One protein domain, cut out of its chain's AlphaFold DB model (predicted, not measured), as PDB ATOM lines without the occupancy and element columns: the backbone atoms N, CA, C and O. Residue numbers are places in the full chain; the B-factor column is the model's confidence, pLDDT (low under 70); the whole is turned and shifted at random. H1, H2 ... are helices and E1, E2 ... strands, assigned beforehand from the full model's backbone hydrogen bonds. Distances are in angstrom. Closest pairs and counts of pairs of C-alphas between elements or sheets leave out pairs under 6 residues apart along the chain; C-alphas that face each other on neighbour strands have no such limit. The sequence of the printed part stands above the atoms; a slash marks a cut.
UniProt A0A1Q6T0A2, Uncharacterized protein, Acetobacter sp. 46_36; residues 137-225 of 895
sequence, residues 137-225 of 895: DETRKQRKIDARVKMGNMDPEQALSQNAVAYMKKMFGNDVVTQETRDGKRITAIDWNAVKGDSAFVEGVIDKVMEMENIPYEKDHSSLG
ATOM      1  N   ASP A 137     -16.374  25.544  30.805       40.94
ATOM      2  CA  ASP A 137     -17.120  24.389  31.309       40.94
ATOM      3  C   ASP A 137     -16.257  23.106  31.275       40.94
ATOM      4  O   ASP A 137     -15.359  22.961  30.436       40.94
ATOM      5  N   GLU A 138     -16.492  22.169  32.198       36.69
ATOM      6  CA  GLU A 138     -15.555  21.089  32.564       36.69
ATOM      7  C   GLU A 138     -15.394  19.954  31.531       36.69
ATOM      8  O   GLU A 138     -14.564  19.063  31.713       36.69
ATOM      9  N   THR A 139     -16.123  19.991  30.414       43.84
ATOM     10  CA  THR A 139     -16.273  18.878  29.454       43.84
ATOM     11  C   THR A 139     -15.545  19.055  28.104       43.84
ATOM     12  O   THR A 139     -15.708  18.231  27.207       43.84
ATOM     13  N   ARG A 140     -14.713  20.094  27.908       61.16
ATOM     14  CA  ARG A 140     -14.296  20.558  26.556       61.16
ATOM     15  C   ARG A 140     -12.877  20.165  26.074       61.16
ATOM     16  O   ARG A 140     -11.944  19.994  26.857       61.16
ATOM     17  N   LYS A 141     -12.709  20.120  24.737       67.19
ATOM     18  CA  LYS A 141     -11.476  19.849  23.947       67.19
ATOM     19  C   LYS A 141     -10.210  20.580  24.439       67.19
ATOM     20  O   LYS A 141      -9.143  19.978  24.534       67.19
ATOM     21  N   GLN A 142     -10.342  21.853  24.817       65.81
ATOM     22  CA  GLN A 142      -9.244  22.706  25.291       65.81
ATOM     23  C   GLN A 142      -8.596  22.199  26.589       65.81
ATOM     24  O   GLN A 142      -7.375  22.103  26.645       65.81
ATOM     25  N   ARG A 143      -9.378  21.786  27.604       64.25
ATOM     26  CA  ARG A 143      -8.811  21.233  28.852       64.25
ATOM     27  C   ARG A 143      -7.980  19.974  28.589       64.25
ATOM     28  O   ARG A 143      -7.064  19.701  29.355       64.25
ATOM     29  N   LYS A 144      -8.243  19.213  27.515       72.75
ATOM     30  CA  LYS A 144      -7.389  18.072  27.134       72.75
ATOM     31  C   LYS A 144      -6.039  18.523  26.574       72.75
ATOM     32  O   LYS A 144      -5.035  17.875  26.857       72.75
ATOM     33  N   ILE A 145      -6.004  19.639  25.843       79.81
ATOM     34  CA  ILE A 145      -4.755  20.275  25.404       79.81
ATOM     35  C   ILE A 145      -4.015  20.856  26.616       79.81
ATOM     36  O   ILE A 145      -2.843  20.545  26.792       79.81
ATOM     37  N   ASP A 146      -4.689  21.592  27.506       77.44
ATOM     38  CA  ASP A 146      -4.071  22.143  28.724       77.44
ATOM     39  C   ASP A 146      -3.561  21.041  29.666       77.44
ATOM     40  O   ASP A 146      -2.470  21.151  30.225       77.44
ATOM     41  N   ALA A 147      -4.304  19.939  29.811       74.94
ATOM     42  CA  ALA A 147      -3.859  18.769  30.562       74.94
ATOM     43  C   ALA A 147      -2.604  18.155  29.932       74.94
ATOM     44  O   ALA A 147      -1.669  17.830  30.659       74.94
ATOM     45  N   ARG A 148      -2.541  18.061  28.599       80.44
ATOM     46  CA  ARG A 148      -1.361  17.569  27.876       80.44
ATOM     47  C   ARG A 148      -0.166  18.515  27.999       80.44
ATOM     48  O   ARG A 148       0.951  18.046  28.169       80.44
ATOM     49  N   VAL A 149      -0.386  19.831  27.986       83.69
ATOM     50  CA  VAL A 149       0.651  20.841  28.261       83.69
ATOM     51  C   VAL A 149       1.167  20.696  29.690       83.69
ATOM     52  O   VAL A 149       2.373  20.635  29.909       83.69
ATOM     53  N   LYS A 150       0.268  20.575  30.672       80.88
ATOM     54  CA  LYS A 150       0.633  20.416  32.083       80.88
ATOM     55  C   LYS A 150       1.385  19.105  32.329       80.88
ATOM     56  O   LYS A 150       2.414  19.127  32.997       80.88
ATOM     57  N   MET A 151       0.906  17.991  31.771       78.06
ATOM     58  CA  MET A 151       1.585  16.690  31.813       78.06
ATOM     59  C   MET A 151       2.948  16.767  31.128       78.06
ATOM     60  O   MET A 151       3.928  16.364  31.731       78.06
ATOM     61  N   GLY A 152       3.034  17.397  29.955       78.56
ATOM     62  CA  GLY A 152       4.279  17.643  29.226       78.56
ATOM     63  C   GLY A 152       5.317  18.479  29.966       78.56
ATOM     64  O   GLY A 152       6.516  18.231  29.869       78.56
ATOM     65  N   ASN A 153       4.858  19.473  30.725       81.31
ATOM     66  CA  ASN A 153       5.725  20.317  31.541       81.31
ATOM     67  C   ASN A 153       6.261  19.565  32.777       81.31
ATOM     68  O   ASN A 153       7.315  19.927  33.300       81.31
ATOM     69  N   MET A 154       5.558  18.523  33.240       77.75
ATOM     70  CA  MET A 154       6.008  17.642  34.326       77.75
ATOM     71  C   MET A 154       6.882  16.488  33.802       77.75
ATOM     72  O   MET A 154       7.943  16.216  34.370       77.75
ATOM     73  N   ASP A 155       6.468  15.868  32.696       78.00
ATOM     74  CA  ASP A 155       7.077  14.722  32.023       78.00
ATOM     75  C   ASP A 155       7.256  15.007  30.511       78.00
ATOM     76  O   ASP A 155       6.271  15.031  29.765       78.00
ATOM     77  N   PRO A 156       8.502  15.204  30.032       76.75
ATOM     78  CA  PRO A 156       8.782  15.518  28.632       76.75
ATOM     79  C   PRO A 156       8.292  14.476  27.616       76.75
ATOM     80  O   PRO A 156       8.058  14.843  26.465       76.75
ATOM     81  N   GLU A 157       8.116  13.206  28.003       77.50
ATOM     82  CA  GLU A 157       7.617  12.155  27.097       77.50
ATOM     83  C   GLU A 157       6.123  12.312  26.780       77.50
ATOM     84  O   GLU A 157       5.640  11.816  25.762       77.50
ATOM     85  N   GLN A 158       5.394  13.061  27.612       77.44
ATOM     86  CA  GLN A 158       3.965  13.341  27.451       77.44
ATOM     87  C   GLN A 158       3.692  14.738  26.884       77.44
ATOM     88  O   GLN A 158       2.532  15.150  26.775       77.44
ATOM     89  N   ALA A 159       4.736  15.477  26.500       82.06
ATOM     90  CA  ALA A 159       4.594  16.809  25.931       82.06
ATOM     91  C   ALA A 159       3.847  16.802  24.596       82.06
ATOM     92  O   ALA A 159       3.839  15.813  23.860       82.06
ATOM     93  N   LEU A 160       3.220  17.940  24.280       85.94
ATOM     94  CA  LEU A 160       2.735  18.188  22.927       85.94
ATOM     95  C   LEU A 160       3.901  18.051  21.945       85.94
ATOM     96  O   LEU A 160       5.008  18.546  22.200       85.94
ATOM     97  N   SER A 161       3.649  17.421  20.803       87.44
ATOM     98  CA  SER A 161       4.629  17.338  19.733       87.44
ATOM     99  C   SER A 161       5.054  18.738  19.286       87.44
ATOM    100  O   SER A 161       4.282  19.702  19.286       87.44
ATOM    101  N   GLN A 162       6.307  18.862  18.848       87.06
ATOM    102  CA  GLN A 162       6.814  20.133  18.319       87.06
ATOM    103  C   GLN A 162       6.010  20.606  17.097       87.06
ATOM    104  O   GLN A 162       5.890  21.808  16.877       87.06
ATOM    105  N   ASN A 163       5.398  19.677  16.355       88.31
ATOM    106  CA  ASN A 163       4.515  19.989  15.235       88.31
ATOM    107  C   ASN A 163       3.214  20.654  15.701       88.31
ATOM    108  O   ASN A 163       2.831  21.674  15.130       88.31
ATOM    109  N   ALA A 164       2.579  20.139  16.758       88.44
ATOM    110  CA  ALA A 164       1.391  20.754  17.344       88.44
ATOM    111  C   ALA A 164       1.692  22.156  17.891       88.44
ATOM    112  O   ALA A 164       0.954  23.100  17.616       88.44
ATOM    113  N   VAL A 165       2.817  22.331  18.592       88.62
ATOM    114  CA  VAL A 165       3.195  23.648  19.131       88.62
ATOM    115  C   VAL A 165       3.542  24.645  18.024       88.62
ATOM    116  O   VAL A 165       3.093  25.789  18.075       88.62
ATOM    117  N   ALA A 166       4.289  24.230  16.999       88.88
ATOM    118  CA  ALA A 166       4.596  25.083  15.852       88.88
ATOM    119  C   ALA A 166       3.331  25.475  15.075       88.88
ATOM    120  O   ALA A 166       3.204  26.618  14.636       88.88
ATOM    121  N   TYR A 167       2.377  24.550  14.939       91.69
ATOM    122  CA  TYR A 167       1.086  24.826  14.321       91.69
ATOM    123  C   TYR A 167       0.279  25.845  15.133       91.69
ATOM    124  O   TYR A 167      -0.180  26.834  14.568       91.69
ATOM    125  N   MET A 168       0.183  25.686  16.457       88.88
ATOM    126  CA  MET A 168      -0.513  26.661  17.304       88.88
ATOM    127  C   MET A 168       0.169  28.035  17.295       88.88
ATOM    128  O   MET A 168      -0.516  29.038  17.142       88.88
ATOM    129  N   LYS A 169       1.507  28.102  17.358       91.19
ATOM    130  CA  LYS A 169       2.257  29.365  17.216       91.19
ATOM    131  C   LYS A 169       1.981  30.058  15.886       91.19
ATOM    132  O   LYS A 169       1.820  31.273  15.844       91.19
ATOM    133  N   LYS A 170       1.895  29.288  14.797       90.75
ATOM    134  CA  LYS A 170       1.576  29.818  13.467       90.75
ATOM    135  C   LYS A 170       0.153  30.380  13.389       90.75
ATOM    136  O   LYS A 170      -0.051  31.367  12.693       90.75
ATOM    137  N   MET A 171      -0.810  29.736  14.046       88.31
ATOM    138  CA  MET A 171      -2.229  30.086  13.926       88.31
ATOM    139  C   MET A 171      -2.680  31.139  14.947       88.31
ATOM    140  O   MET A 171      -3.466  32.008  14.594       88.31
ATOM    141  N   PHE A 172      -2.180  31.090  16.185       83.12
ATOM    142  CA  PHE A 172      -2.557  32.014  17.262       83.12
ATOM    143  C   PHE A 172      -1.531  33.124  17.519       83.12
ATOM    144  O   PHE A 172      -1.886  34.154  18.079       83.12
ATOM    145  N   GLY A 173      -0.282  32.949  17.085       81.69
ATOM    146  CA  GLY A 173       0.805  33.897  17.314       81.69
ATOM    147  C   GLY A 173       1.787  33.440  18.394       81.69
ATOM    148  O   GLY A 173       1.474  32.631  19.270       81.69
ATOM    149  N   ASN A 174       3.010  33.969  18.319       83.38
ATOM    150  CA  ASN A 174       4.104  33.605  19.227       83.38
ATOM    151  C   ASN A 174       3.907  34.133  20.654       83.38
ATOM    152  O   ASN A 174       4.434  33.533  21.588       83.38
ATOM    153  N   ASP A 175       3.144  35.214  20.811       79.50
ATOM    154  CA  ASP A 175       2.855  35.822  22.115       79.50
ATOM    155  C   ASP A 175       1.751  35.057  22.862       79.50
ATOM    156  O   ASP A 175       1.680  35.093  24.085       79.50
ATOM    157  N   VAL A 176       0.921  34.314  22.121       77.94
ATOM    158  CA  VAL A 176      -0.174  33.496  22.656       77.94
ATOM    159  C   VAL A 176       0.316  32.117  23.088       77.94
ATOM    160  O   VAL A 176      -0.135  31.586  24.098       77.94
ATOM    161  N   VAL A 177       1.244  31.518  22.336       86.38
ATOM    162  CA  VAL A 177       1.810  30.196  22.636       86.38
ATOM    163  C   VAL A 177       3.304  30.334  22.867       86.38
ATOM    164  O   VAL A 177       4.095  30.398  21.923       86.38
ATOM    165  N   THR A 178       3.712  30.326  24.128       85.62
ATOM    166  CA  THR A 178       5.104  30.537  24.524       85.62
ATOM    167  C   THR A 178       5.791  29.217  24.862       85.62
ATOM    168  O   THR A 178       5.176  28.239  25.297       85.62
ATOM    169  N   GLN A 179       7.098  29.160  24.600       83.69
ATOM    170  CA  GLN A 179       7.951  28.065  25.054       83.69
ATOM    171  C   GLN A 179       9.226  28.632  25.646       83.69
ATOM    172  O   GLN A 179       9.973  29.318  24.952       83.69
ATOM    173  N   GLU A 180       9.494  28.284  26.896       82.56
ATOM    174  CA  GLU A 180      10.699  28.687  27.609       82.56
ATOM    175  C   GLU A 180      11.501  27.457  28.022       82.56
ATOM    176  O   GLU A 180      10.954  26.381  28.260       82.56
ATOM    177  N   THR A 181      12.825  27.599  28.093       76.38
ATOM    178  CA  THR A 181      13.690  26.546  28.633       76.38
ATOM    179  C   THR A 181      14.047  26.907  30.064       76.38
ATOM    180  O   THR A 181      14.756  27.886  30.290       76.38
ATOM    181  N   ARG A 182      13.573  26.116  31.023       65.31
ATOM    182  CA  ARG A 182      13.837  26.302  32.452       65.31
ATOM    183  C   ARG A 182      14.388  24.998  33.014       65.31
ATOM    184  O   ARG A 182      13.809  23.939  32.792       65.31
ATOM    185  N   ASP A 183      15.552  25.066  33.652       62.41
ATOM    186  CA  ASP A 183      16.254  23.904  34.222       62.41
ATOM    187  C   ASP A 183      16.483  22.756  33.211       62.41
ATOM    188  O   ASP A 183      16.349  21.575  33.524       62.41
ATOM    189  N   GLY A 184      16.786  23.107  31.953       63.16
ATOM    190  CA  GLY A 184      17.007  22.147  30.861       63.16
ATOM    191  C   GLY A 184      15.737  21.491  30.303       63.16
ATOM    192  O   GLY A 184      15.830  20.706  29.358       63.16
ATOM    193  N   LYS A 185      14.552  21.827  30.830       66.25
ATOM    194  CA  LYS A 185      13.245  21.347  30.359       66.25
ATOM    195  C   LYS A 185      12.529  22.430  29.549       66.25
ATOM    196  O   LYS A 185      12.573  23.609  29.899       66.25
ATOM    197  N   ARG A 186      11.862  22.034  28.460       76.56
ATOM    198  CA  ARG A 186      11.014  22.937  27.664       76.56
ATOM    199  C   ARG A 186       9.632  23.022  28.295       76.56
ATOM    200  O   ARG A 186       8.909  22.033  28.310       76.56
ATOM    201  N   ILE A 187       9.272  24.203  28.773       81.25
ATOM    202  CA  ILE A 187       7.961  24.506  29.339       81.25
ATOM    203  C   ILE A 187       7.139  25.198  28.257       81.25
ATOM    204  O   ILE A 187       7.581  26.195  27.695       81.25
ATOM    205  N   THR A 188       5.961  24.661  27.953       84.69
ATOM    206  CA  THR A 188       4.999  25.266  27.018       84.69
ATOM    207  C   THR A 188       3.868  25.923  27.808       84.69
ATOM    208  O   THR A 188       3.397  25.343  28.788       84.69
ATOM    209  N   ALA A 189       3.420  27.105  27.392       84.75
ATOM    210  CA  ALA A 189       2.260  27.793  27.957       84.75
ATOM    211  C   ALA A 189       1.388  28.394  26.843       84.75
ATOM    212  O   ALA A 189       1.885  28.707  25.760       84.75
ATOM    213  N   ILE A 190       0.084  28.510  27.105       79.69
ATOM    214  CA  ILE A 190      -0.900  29.064  26.171       79.69
ATOM    215  C   ILE A 190      -1.729  30.113  26.917       79.69
ATOM    216  O   ILE A 190      -2.354  29.791  27.928       79.69
ATOM    217  N   ASP A 191      -1.733  31.351  26.427       77.06
ATOM    218  CA  ASP A 191      -2.596  32.422  26.927       77.06
ATOM    219  C   ASP A 191      -3.889  32.490  26.110       77.06
ATOM    220  O   ASP A 191      -3.999  33.179  25.097       77.06
ATOM    221  N   TRP A 192      -4.902  31.765  26.572       69.12
ATOM    222  CA  TRP A 192      -6.191  31.699  25.890       69.12
ATOM    223  C   TRP A 192      -6.936  33.042  25.828       69.12
ATOM    224  O   TRP A 192      -7.765  33.213  24.938       69.12
ATOM    225  N   ASN A 193      -6.628  34.008  26.704       59.16
ATOM    226  CA  ASN A 193      -7.256  35.336  26.672       59.16
ATOM    227  C   ASN A 193      -6.697  36.217  25.547       59.16
ATOM    228  O   ASN A 193      -7.349  37.170  25.129       59.16
ATOM    229  N   ALA A 194      -5.499  35.898  25.054       66.44
ATOM    230  CA  ALA A 194      -4.828  36.627  23.985       66.44
ATOM    231  C   ALA A 194      -5.152  36.084  22.576       66.44
ATOM    232  O   ALA A 194      -4.739  36.679  21.578       66.44
ATOM    233  N   VAL A 195      -5.896  34.973  22.466       70.44
ATOM    234  CA  VAL A 195      -6.310  34.396  21.176       70.44
ATOM    235  C   VAL A 195      -7.300  35.330  20.476       70.44
ATOM    236  O   VAL A 195      -8.411  35.550  20.953       70.44
ATOM    237  N   LYS A 196      -6.919  35.837  19.300       61.22
ATOM    238  CA  LYS A 196      -7.786  36.650  18.433       61.22
ATOM    239  C   LYS A 196      -8.296  35.802  17.265       61.22
ATOM    240  O   LYS A 196      -7.498  35.284  16.490       61.22
ATOM    241  N   GLY A 197      -9.613  35.660  17.122       61.56
ATOM    242  CA  GLY A 197     -10.234  34.919  16.019       61.56
ATOM    243  C   GLY A 197     -11.708  34.605  16.266       61.56
ATOM    244  O   GLY A 197     -12.175  34.672  17.402       61.56
ATOM    245  N   ASP A 198     -12.442  34.270  15.202       59.75
ATOM    246  CA  ASP A 198     -13.809  33.762  15.330       59.75
ATOM    247  C   ASP A 198     -13.827  32.309  15.848       59.75
ATOM    248  O   ASP A 198     -12.808  31.610  15.870       59.75
ATOM    249  N   SER A 199     -14.992  31.844  16.307       53.91
ATOM    250  CA  SER A 199     -15.129  30.515  16.919       53.91
ATOM    251  C   SER A 199     -14.750  29.380  15.967       53.91
ATOM    252  O   SER A 199     -14.133  28.407  16.399       53.91
ATOM    253  N   ALA A 200     -15.077  29.507  14.679       60.28
ATOM    254  CA  ALA A 200     -14.815  28.485  13.672       60.28
ATOM    255  C   ALA A 200     -13.312  28.317  13.401       60.28
ATOM    256  O   ALA A 200     -12.825  27.192  13.255       60.28
ATOM    257  N   PHE A 201     -12.566  29.422  13.378       73.88
ATOM    258  CA  PHE A 201     -11.117  29.410  13.237       73.88
ATOM    259  C   PHE A 201     -10.442  28.734  14.431       73.88
ATOM    260  O   PHE A 201      -9.642  27.814  14.246       73.88
ATOM    261  N   VAL A 202     -10.789  29.145  15.655       71.00
ATOM    262  CA  VAL A 202     -10.192  28.586  16.881       71.00
ATOM    263  C   VAL A 202     -10.512  27.095  17.011       71.00
ATOM    264  O   VAL A 202      -9.625  26.305  17.342       71.00
ATOM    265  N   GLU A 203     -11.738  26.684  16.680       69.56
ATOM    266  CA  GLU A 203     -12.126  25.271  16.682       69.56
ATOM    267  C   GLU A 203     -11.340  24.451  15.662       69.56
ATOM    268  O   GLU A 203     -10.824  23.389  16.004       69.56
ATOM    269  N   GLY A 204     -11.177  24.961  14.437       75.31
ATOM    270  CA  GLY A 204     -10.395  24.289  13.401       75.31
ATOM    271  C   GLY A 204      -8.935  24.076  13.808       75.31
ATOM    272  O   GLY A 204      -8.354  23.029  13.511       75.31
ATOM    273  N   VAL A 205      -8.349  25.032  14.536       81.81
ATOM    274  CA  VAL A 205      -6.980  24.915  15.060       81.81
ATOM    275  C   VAL A 205      -6.904  23.866  16.172       81.81
ATOM    276  O   VAL A 205      -6.030  23.001  16.130       81.81
ATOM    277  N   ILE A 206      -7.826  23.901  17.137       82.69
ATOM    278  CA  ILE A 206      -7.877  22.944  18.256       82.69
ATOM    279  C   ILE A 206      -8.128  21.518  17.753       82.69
ATOM    280  O   ILE A 206      -7.435  20.595  18.180       82.69
ATOM    281  N   ASP A 207      -9.050  21.330  16.808       81.50
ATOM    282  CA  ASP A 207      -9.348  20.023  16.215       81.50
ATOM    283  C   ASP A 207      -8.132  19.436  15.512       81.50
ATOM    284  O   ASP A 207      -7.807  18.260  15.697       81.50
ATOM    285  N   LYS A 208      -7.399  20.272  14.771       84.06
ATOM    286  CA  LYS A 208      -6.166  19.844  14.119       84.06
ATOM    287  C   LYS A 208      -5.089  19.461  15.134       84.06
ATOM    288  O   LYS A 208      -4.386  18.478  14.919       84.06
ATOM    289  N   VAL A 209      -4.962  20.190  16.242       87.00
ATOM    290  CA  VAL A 209      -4.000  19.866  17.312       87.00
ATOM    291  C   VAL A 209      -4.362  18.552  18.000       87.00
ATOM    292  O   VAL A 209      -3.493  17.710  18.206       87.00
ATOM    293  N   MET A 210      -5.636  18.334  18.319       83.19
ATOM    294  CA  MET A 210      -6.086  17.076  18.923       83.19
ATOM    295  C   MET A 210      -5.880  15.880  17.989       83.19
ATOM    296  O   MET A 210      -5.499  14.811  18.463       83.19
ATOM    297  N   GLU A 211      -6.079  16.068  16.681       85.56
ATOM    298  CA  GLU A 211      -5.764  15.074  15.650       85.56
ATOM    299  C   GLU A 211      -4.256  14.773  15.603       85.56
ATOM    300  O   GLU A 211      -3.868  13.607  15.600       85.56
ATOM    301  N   MET A 212      -3.399  15.803  15.629       87.50
ATOM    302  CA  MET A 212      -1.935  15.638  15.651       87.50
ATOM    303  C   MET A 212      -1.443  14.872  16.889       87.50
ATOM    304  O   MET A 212      -0.474  14.122  16.800       87.50
ATOM    305  N   GLU A 213      -2.107  15.051  18.030       82.81
ATOM    306  CA  GLU A 213      -1.726  14.467  19.324       82.81
ATOM    307  C   GLU A 213      -2.471  13.173  19.673       82.81
ATOM    308  O   GLU A 213      -2.268  12.619  20.760       82.81
ATOM    309  N   ASN A 214      -3.338  12.708  18.769       82.12
ATOM    310  CA  ASN A 214      -4.198  11.538  18.923       82.12
ATOM    311  C   ASN A 214      -5.010  11.544  20.237       82.12
ATOM    312  O   ASN A 214      -5.117  10.533  20.934       82.12
ATOM    313  N   ILE A 215      -5.553  12.707  20.610       79.62
ATOM    314  CA  ILE A 215      -6.327  12.883  21.844       79.62
ATOM    315  C   ILE A 215      -7.792  12.481  21.577       79.62
ATOM    316  O   ILE A 215      -8.469  13.161  20.806       79.62
ATOM    317  N   PRO A 216      -8.331  11.426  22.223       66.62
ATOM    318  CA  PRO A 216      -9.691  10.952  21.956       66.62
ATOM    319  C   PRO A 216     -10.756  11.957  22.428       66.62
ATOM    320  O   PRO A 216     -10.643  12.519  23.521       66.62
ATOM    321  N   TYR A 217     -11.819  12.166  21.640       62.06
ATOM    322  CA  TYR A 217     -12.959  13.035  21.977       62.06
ATOM    323  C   TYR A 217     -14.267  12.508  21.361       62.06
ATOM    324  O   TYR A 217     -14.307  12.222  20.166       62.06
ATOM    325  N   GLU A 218     -15.332  12.398  22.161       56.25
ATOM    326  CA  GLU A 218     -16.673  12.033  21.683       56.25
ATOM    327  C   GLU A 218     -17.379  13.279  21.127       56.25
ATOM    328  O   GLU A 218     -17.522  14.292  21.809       56.25
ATOM    329  N   LYS A 219     -17.775  13.226  19.850       50.00
ATOM    330  CA  LYS A 219     -18.484  14.311  19.158       50.00
ATOM    331  C   LYS A 219     -19.968  14.314  19.541       50.00
ATOM    332  O   LYS A 219     -20.791  13.960  18.705       50.00
ATOM    333  N   ASP A 220     -20.302  14.737  20.755       44.00
ATOM    334  CA  ASP A 220     -21.676  15.143  21.071       44.00
ATOM    335  C   ASP A 220     -21.816  16.674  21.113       44.00
ATOM    336  O   ASP A 220     -20.889  17.418  21.442       44.00
ATOM    337  N   HIS A 221     -22.969  17.131  20.629       40.19
ATOM    338  CA  HIS A 221     -23.291  18.480  20.165       40.19
ATOM    339  C   HIS A 221     -23.039  19.622  21.175       40.19
ATOM    340  O   HIS A 221     -23.856  19.853  22.053       40.19
ATOM    341  N   SER A 222     -21.976  20.409  20.961       42.47
ATOM    342  CA  SER A 222     -21.987  21.884  20.819       42.47
ATOM    343  C   SER A 222     -20.545  22.411  20.781       42.47
ATOM    344  O   SER A 222     -19.823  22.377  21.780       42.47
ATOM    345  N   SER A 223     -20.144  22.873  19.600       45.38
ATOM    346  CA  SER A 223     -18.958  23.675  19.271       45.38
ATOM    347  C   SER A 223     -18.830  24.931  20.154       45.38
ATOM    348  O   SER A 223     -19.843  25.454  20.613       45.38
ATOM    349  N   LEU A 224     -17.595  25.396  20.396       44.88
ATOM    350  CA  LEU A 224     -17.185  26.478  21.319       44.88
ATOM    351  C   LEU A 224     -18.261  27.552  21.607       44.88
ATOM    352  O   LEU A 224     -18.632  28.328  20.729       44.88
ATOM    353  N   GLY A 225     -18.709  27.651  22.864       45.12
ATOM    354  CA  GLY A 225     -19.686  28.656  23.296       45.12
ATOM    355  C   GLY A 225     -19.021  29.879  23.922       45.12
ATOM    356  O   GLY A 225     -18.569  29.805  25.068       45.12
TER     357      GLY A 225
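This is residues 137 to 225 of the 895 residues of an uncharacterized protein of Acetobacter sp. 46_36 (UniProt A0A1Q6T0A2). Two helices, H2 and H3, lie side by side and antiparallel as one layer, and a second layer over them is made of helix H1 next to a two-stranded hairpin, E1 and E2, with E2 on the side toward H1. The turn of the hairpin makes one end of the long axis, and the tail of residues 213 to 225, which holds no named element, loops round to make the other. The printed part has 89 residues, with three named helices and two named strands in the order H1, H2, E1, E2, H3; the sheet order is E1 - E2, antiparallel, and the class is mixed, helices and strands. The whole is compact, with a radius of gyration of the C-alphas of 12.9 A, but elongated in outline, spanning 42 by 25 by 22 A.

Start at H1, residues 141 to 154, and look across to E2, residues 185 to 190: 8 pairs of their C-alphas lie within 8 A, the closest being those of Asn 153 and Ile 187 at 5.2 A. With residues 141 to 145 alone, H1 touches H3, residues 199 to 212; the closest C-alphas are those of Gln 142 and Ile 206, 7.2 A apart, and the two run the same way at a steep tilt of 48 degrees. Go on to H2, residues 162 to 172, which is apart from H1 but touches H3, opposite ways at a shallow tilt of 6 degrees; their closest C-alphas are those of Ala 164 and Val 209, 5.5 A apart. The closest C-alphas of H2 and E1, residues 177 to 182, are those of Lys 169 and Val 177, at 5.5 A. E1 and E2 form a hairpin, antiparallel at 156 degrees, where you will find N 178 and O 189 at 2.9 A and N 187 and O 180 at 2.8 A, within hydrogen-bond range. E1 is apart from H1 and H3. In H1, H2 and H3 every O i to N i+4 pair is within hydrogen-bond range.

Find C-alpha 141 at (-11.476, 19.849, 23.947); from there H1 runs 20.5 A to residue 154. H2 begins at C-alpha 162, at (6.814, 20.133, 18.319), and is 15.2 A long. E1 covers 16.0 A and E2 16.6 A. H3 runs 19.9 A and ends at C-alpha 212, at (-1.935, 15.638, 15.651).

The two C-alphas farthest apart, those of Asp 183 and His 221, are 42.3 A apart, while those of Asp 137 and Gly 225, the first and last printed, are 9.4 A apart. The printed part has no cut, and no link is long. Mean pLDDT of the printed part is 73.4; look for values under 70 at 30 residues, among them 137 to 143, 196 to 200 and 216 to 225.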